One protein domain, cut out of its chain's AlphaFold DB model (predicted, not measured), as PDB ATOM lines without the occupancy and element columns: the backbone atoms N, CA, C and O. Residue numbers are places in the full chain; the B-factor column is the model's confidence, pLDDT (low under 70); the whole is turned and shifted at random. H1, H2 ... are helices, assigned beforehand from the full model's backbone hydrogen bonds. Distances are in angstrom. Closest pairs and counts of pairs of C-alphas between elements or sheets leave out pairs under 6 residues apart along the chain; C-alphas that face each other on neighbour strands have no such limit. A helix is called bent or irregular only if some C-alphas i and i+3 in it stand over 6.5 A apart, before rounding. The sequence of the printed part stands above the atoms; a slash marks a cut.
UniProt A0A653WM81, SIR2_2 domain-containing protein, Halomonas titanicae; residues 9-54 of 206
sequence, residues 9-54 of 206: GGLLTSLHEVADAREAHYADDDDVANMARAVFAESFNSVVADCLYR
ATOM      1  N   GLY A   9      89.520  59.567  86.827       90.69
ATOM      2  CA  GLY A   9      88.743  60.143  87.922       90.69
ATOM      3  C   GLY A   9      87.384  60.634  87.435       90.69
ATOM      4  O   GLY A   9      86.357  60.232  87.976       90.69
ATOM      5  N   GLY A  10      87.372  61.428  86.362       92.75
ATOM      6  CA  GLY A  10      86.150  61.934  85.738       92.75
ATOM      7  C   GLY A  10      85.238  60.824  85.209       92.75
ATOM      8  O   GLY A  10      84.016  60.918  85.341       92.75
ATOM      9  N   LEU A  11      85.816  59.743  84.672       94.38
ATOM     10  CA  LEU A  11      85.065  58.568  84.229       94.38
ATOM     11  C   LEU A  11      84.380  57.870  85.410       94.38
ATOM     12  O   LEU A  11      83.189  57.569  85.332       94.38
ATOM     13  N   LEU A  12      85.102  57.640  86.511       93.06
ATOM     14  CA  LEU A  12      84.537  57.011  87.708       93.06
ATOM     15  C   LEU A  12      83.471  57.897  88.362       93.06
ATOM     16  O   LEU A  12      82.426  57.385  88.749       93.06
ATOM     17  N   THR A  13      83.672  59.216  88.426       93.19
ATOM     18  CA  THR A  13      82.640  60.153  88.898       93.19
ATOM     19  C   THR A  13      81.381  60.069  88.036       93.19
ATOM     20  O   THR A  13      80.287  59.890  88.563       93.19
ATOM     21  N   SER A  14      81.536  60.099  86.712       93.62
ATOM     22  CA  SER A  14      80.419  59.983  85.766       93.62
ATOM     23  C   SER A  14      79.662  58.663  85.914       93.62
ATOM     24  O   SER A  14      78.435  58.642  85.821       93.62
ATOM     25  N   LEU A  15      80.386  57.568  86.152       93.44
ATOM     26  CA  LEU A  15      79.819  56.240  86.359       93.44
ATOM     27  C   LEU A  15      79.064  56.141  87.693       93.44
ATOM     28  O   LEU A  15      77.984  55.554  87.739       93.44
ATOM     29  N   HIS A  16      79.604  56.749  88.754       91.56
ATOM     30  CA  HIS A  16      78.967  56.830  90.067       91.56
ATOM     31  C   HIS A  16      77.628  57.571  90.000       91.56
ATOM     32  O   HIS A  16      76.616  57.045  90.444       91.56
ATOM     33  N   GLU A  17      77.592  58.747  89.367       91.69
ATOM     34  CA  GLU A  17      76.362  59.537  89.194       91.69
ATOM     35  C   GLU A  17      75.245  58.744  88.499       91.69
ATOM     36  O   GLU A  17      74.079  58.795  88.897       91.69
ATOM     37  N   VAL A  18      75.599  57.992  87.450       92.25
ATOM     38  CA  VAL A  18      74.639  57.191  86.679       92.25
ATOM     39  C   VAL A  18      74.151  55.985  87.486       92.25
ATOM     40  O   VAL A  18      72.994  55.584  87.345       92.25
ATOM     41  N   ALA A  19      75.004  55.409  88.335       89.44
ATOM     42  CA  ALA A  19      74.635  54.308  89.216       89.44
ATOM     43  C   ALA A  19      73.742  54.759  90.385       89.44
ATOM     44  O   ALA A  19      72.727  54.115  90.649       89.44
ATOM     45  N   ASP A  20      74.058  55.893  91.016       86.69
ATOM     46  CA  ASP A  20      73.274  56.486  92.109       86.69
ATOM     47  C   ASP A  20      71.840  56.798  91.693       86.69
ATOM     48  O   ASP A  20      70.892  56.555  92.442       86.69
ATOM     49  N   ALA A  21      71.657  57.271  90.459       85.12
ATOM     50  CA  ALA A  21      70.340  57.540  89.895       85.12
ATOM     51  C   ALA A  21      69.434  56.290  89.806       85.12
ATOM     52  O   ALA A  21      68.238  56.424  89.546       85.12
ATOM     53  N   ARG A  22      69.978  55.080  90.009       80.94
ATOM     54  CA  ARG A  22      69.230  53.814  90.053       80.94
ATOM     55  C   ARG A  22      68.963  53.280  91.468       80.94
ATOM     56  O   ARG A  22      68.478  52.157  91.574       80.94
ATOM     57  N   GLU A  23      69.227  54.061  92.521       66.56
ATOM     58  CA  GLU A  23      68.972  53.703  93.933       66.56
ATOM     59  C   GLU A  23      69.624  52.370  94.361       66.56
ATOM     60  O   GLU A  23      69.002  51.511  94.989       66.56
ATOM     61  N   ALA A  24      70.892  52.165  94.004       62.66
ATOM     62  CA  ALA A  24      71.622  50.965  94.397       62.66
ATOM     63  C   ALA A  24      71.959  50.976  95.902       62.66
ATOM     64  O   ALA A  24      72.378  51.989  96.449       62.66
ATOM     65  N   HIS A  25      71.789  49.845  96.595       60.72
ATOM     66  CA  HIS A  25      72.283  49.676  97.966       60.72
ATOM     67  C   HIS A  25      73.766  49.279  97.946       60.72
ATOM     68  O   HIS A  25      74.129  48.303  97.291       60.72
ATOM     69  N   TYR A  26      74.599  50.013  98.688       61.69
ATOM     70  CA  TYR A  26      76.059  49.881  98.674       61.69
ATOM     71  C   TYR A  26      76.608  49.089  99.864       61.69
ATOM     72  O   TYR A  26      76.059  49.139 100.968       61.69
ATOM     73  N   ALA A  27      77.745  48.429  99.646       59.44
ATOM     74  CA  ALA A  27      78.702  48.123 100.701       59.44
ATOM     75  C   ALA A  27      79.757  49.244 100.745       59.44
ATOM     76  O   ALA A  27      80.234  49.668  99.697       59.44
ATOM     77  N   ASP A  28      80.125  49.706 101.942       56.00
ATOM     78  CA  ASP A  28      81.040  50.849 102.165       56.00
ATOM     79  C   ASP A  28      82.463  50.645 101.590       56.00
ATOM     80  O   ASP A  28      83.203  51.611 101.422       56.00
ATOM     81  N   ASP A  29      82.847  49.397 101.290       61.22
ATOM     82  CA  ASP A  29      84.198  49.007 100.851       61.22
ATOM     83  C   ASP A  29      84.321  48.727  99.336       61.22
ATOM     84  O   ASP A  29      85.433  48.497  98.849       61.22
ATOM     85  N   ASP A  30      83.218  48.727  98.578       65.75
ATOM     86  CA  ASP A  30      83.259  48.420  97.143       65.75
ATOM     87  C   ASP A  30      83.711  49.632  96.319       65.75
ATOM     88  O   ASP A  30      83.211  50.747  96.471       65.75
ATOM     89  N   ASP A  31      84.643  49.413  95.385       86.00
ATOM     90  CA  ASP A  31      84.993  50.450  94.418       86.00
ATOM     91  C   ASP A  31      83.840  50.724  93.435       86.00
ATOM     92  O   ASP A  31      82.992  49.871  93.152       86.00
ATOM     93  N   VAL A  32      83.829  51.941  92.884       89.19
ATOM     94  CA  VAL A  32      82.767  52.440  91.996       89.19
ATOM     95  C   VAL A  32      82.525  51.520  90.798       89.19
ATOM     96  O   VAL A  32      81.391  51.374  90.345       89.19
ATOM     97  N   ALA A  33      83.571  50.887  90.269       89.88
ATOM     98  CA  ALA A  33      83.452  50.042  89.092       89.88
ATOM     99  C   ALA A  33      82.780  48.705  89.420       89.88
ATOM    100  O   ALA A  33      81.917  48.267  88.662       89.88
ATOM    101  N   ASN A  34      83.115  48.082  90.553       89.44
ATOM    102  CA  ASN A  34      82.447  46.871  91.038       89.44
ATOM    103  C   ASN A  34      80.980  47.137  91.382       89.44
ATOM    104  O   ASN A  34      80.102  46.382  90.958       89.44
ATOM    105  N   MET A  35      80.711  48.258  92.053       88.25
ATOM    106  CA  MET A  35      79.355  48.730  92.321       88.25
ATOM    107  C   MET A  35      78.560  48.878  91.016       88.25
ATOM    108  O   MET A  35      77.511  48.254  90.841       88.25
ATOM    109  N   ALA A  36      79.088  49.625  90.046       90.50
ATOM    110  CA  ALA A  36      78.399  49.849  88.783       90.50
ATOM    111  C   ALA A  36      78.224  48.541  87.990       90.50
ATOM    112  O   ALA A  36      77.183  48.323  87.369       90.50
ATOM    113  N   ARG A  37      79.190  47.620  88.054       90.88
ATOM    114  CA  ARG A  37      79.083  46.299  87.423       90.88
ATOM    115  C   ARG A  37      77.924  45.486  88.005       90.88
ATOM    116  O   ARG A  37      77.209  44.843  87.238       90.88
ATOM    117  N   ALA A  38      77.686  45.558  89.316       89.31
ATOM    118  CA  ALA A  38      76.541  44.912  89.960       89.31
ATOM    119  C   ALA A  38      75.197  45.542  89.549       89.31
ATOM    120  O   ALA A  38      74.230  44.824  89.300       89.31
ATOM    121  N   VAL A  39      75.143  46.872  89.429       91.25
ATOM    122  CA  VAL A  39      73.922  47.619  89.068       91.25
ATOM    123  C   VAL A  39      73.534  47.429  87.603       91.25
ATOM    124  O   VAL A  39      72.357  47.268  87.273       91.25
ATOM    125  N   PHE A  40      74.513  47.481  86.701       91.81
ATOM    126  CA  PHE A  40      74.268  47.478  85.260       91.81
ATOM    127  C   PHE A  40      74.369  46.090  84.630       91.81
ATOM    128  O   PHE A  40      73.831  45.907  83.536       91.81
ATOM    129  N   ALA A  41      75.003  45.120  85.299       91.12
ATOM    130  CA  ALA A  41      75.172  43.746  84.831       91.12
ATOM    131  C   ALA A  41      75.608  43.692  83.351       91.12
ATOM    132  O   ALA A  41      76.648  44.239  82.989       91.12
ATOM    133  N   GLU A  42      74.790  43.101  82.477       89.81
ATOM    134  CA  GLU A  42      75.049  42.967  81.035       89.81
ATOM    135  C   GLU A  42      75.090  44.295  80.267       89.81
ATOM    136  O   GLU A  42      75.438  44.304  79.096       89.81
ATOM    137  N   SER A  43      74.714  45.418  80.885       92.75
ATOM    138  CA  SER A  43      74.795  46.754  80.281       92.75
ATOM    139  C   SER A  43      76.005  47.562  80.753       92.75
ATOM    140  O   SER A  43      76.227  48.665  80.256       92.75
ATOM    141  N   PHE A  44      76.838  47.005  81.638       94.44
ATOM    142  CA  PHE A  44      77.957  47.715  82.262       94.44
ATOM    143  C   PHE A  44      78.904  48.368  81.250       94.44
ATOM    144  O   PHE A  44      79.087  49.580  81.303       94.44
ATOM    145  N   ASN A  45      79.439  47.620  80.278       95.94
ATOM    146  CA  ASN A  45      80.423  48.183  79.344       95.94
ATOM    147  C   ASN A  45      79.848  49.315  78.479       95.94
ATOM    148  O   ASN A  45      80.515  50.321  78.271       95.94
ATOM    149  N   SER A  46      78.605  49.188  78.012       95.25
ATOM    150  CA  SER A  46      77.923  50.250  77.268       95.25
ATOM    151  C   SER A  46      77.674  51.490  78.122       95.25
ATOM    152  O   SER A  46      77.786  52.593  77.613       95.25
ATOM    153  N   VAL A  47      77.402  51.338  79.423       95.50
ATOM    154  CA  VAL A  47      77.273  52.492  80.331       95.50
ATOM    155  C   VAL A  47      78.627  53.167  80.547       95.50
ATOM    156  O   VAL A  47      78.703  54.393  80.572       95.50
ATOM    157  N   VAL A  48      79.708  52.387  80.654       96.69
ATOM    158  CA  VAL A  48      81.076  52.925  80.697       96.69
ATOM    159  C   VAL A  48      81.397  53.677  79.403       96.69
ATOM    160  O   VAL A  48      81.913  54.788  79.478       96.69
ATOM    161  N   ALA A  49      81.048  53.129  78.235       96.44
ATOM    162  CA  ALA A  49      81.225  53.798  76.947       96.44
ATOM    163  C   ALA A  49      80.397  55.095  76.854       96.44
ATOM    164  O   ALA A  49      80.929  56.135  76.475       96.44
ATOM    165  N   ASP A  50      79.130  55.072  77.276       95.31
ATOM    166  CA  ASP A  50      78.270  56.261  77.315       95.31
ATOM    167  C   ASP A  50      78.859  57.353  78.229       95.31
ATOM    168  O   ASP A  50      78.791  58.539  77.907       95.31
ATOM    169  N   CYS A  51      79.475  56.974  79.356       95.94
ATOM    170  CA  CYS A  51      80.178  57.916  80.233       95.94
ATOM    171  C   CYS A  51      81.477  58.436  79.606       95.94
ATOM    172  O   CYS A  51      81.772  59.621  79.731       95.94
ATOM    173  N   LEU A  52      82.233  57.570  78.929       96.19
ATOM    174  CA  LEU A  52      83.488  57.917  78.265       96.19
ATOM    175  C   LEU A  52      83.276  58.958  77.160       96.19
ATOM    176  O   LEU A  52      84.039  59.913  77.071       96.19
ATOM    177  N   TYR A  53      82.226  58.802  76.351       95.56
ATOM    178  CA  TYR A  53      81.950  59.662  75.194       95.56
ATOM    179  C   TYR A  53      80.875  60.732  75.446       95.56
ATOM    180  O   TYR A  53      80.421  61.369  74.492       95.56
ATOM    181  N   ARG A  54      80.463  60.941  76.706       93.44
ATOM    182  CA  ARG A  54      79.353  61.829  77.104       93.44
ATOM    183  C   ARG A  54      79.464  63.235  76.511       93.44
ATOM    184  O   ARG A  54      78.491  63.742  75.958       93.44
TER     185      ARG A  54
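Overview. This is residues 9 to 54 of the 206 residues of the protein "SIR2_2 domain-containing protein" of Halomonas titanicae (UniProt A0A653WM81). A long helix, H2, is sharply bent and folds back as a V, and a shorter helix, H1, packs on both of its arms, H2a and H2b, the three centres making a triangle. A long link, residues 21 to 31, joins H1 to H2. The 46 printed residues, with two named helices in the order H1, H2 and no named strand, are all helix in class, compact with a radius of gyration of the C-alphas of 9.7 A, and span 28 by 23 by 16 A.

Along the chain. H2, residues 32 to 52, was assigned as one helix by its hydrogen bonds but is bent: C-alphas 39 and 42 are 9.4 A apart. Arm H2a, residues 32 to 39, is 10.5 A long and begins at C-alpha 32 (82.767, 52.440, 91.996). Arm H2b, residues 42 to 52, is 17.4 A long and ends at C-alpha 52 (83.488, 57.917, 78.265); it is irregular, with C-alphas 42 and 45 at 7.7 A. H1, residues 9 to 20, is 16.4 A long.

Arrangement. H2a and H2b are close but not clearly touching, the closest C-alphas being those of Arg 37 and Phe 44 at 5.5 A, and run opposite ways at a steep tilt of 42 degrees. H1 touches H2a, closest at the C-alphas of Ala 19 and Ala 36, 5.9 A, the same way at a shallow tilt of 30 degrees. With residues 11 to 15 alone H1 touches H2b, closest at the C-alphas of Ser 14 and Cys 51, 5.9 A, opposite ways at a steep tilt of 48 degrees. Every O i to N i+4 pair is within hydrogen-bond range in H1 and H2a, and 6 of 7 in H2b.

Size, cuts and confidence. The C-alphas of Asp 28 and Tyr 53, the two farthest apart, are 28.4 A apart. The printed part has no cut; residues 23 to 30 are under pLDDT 70.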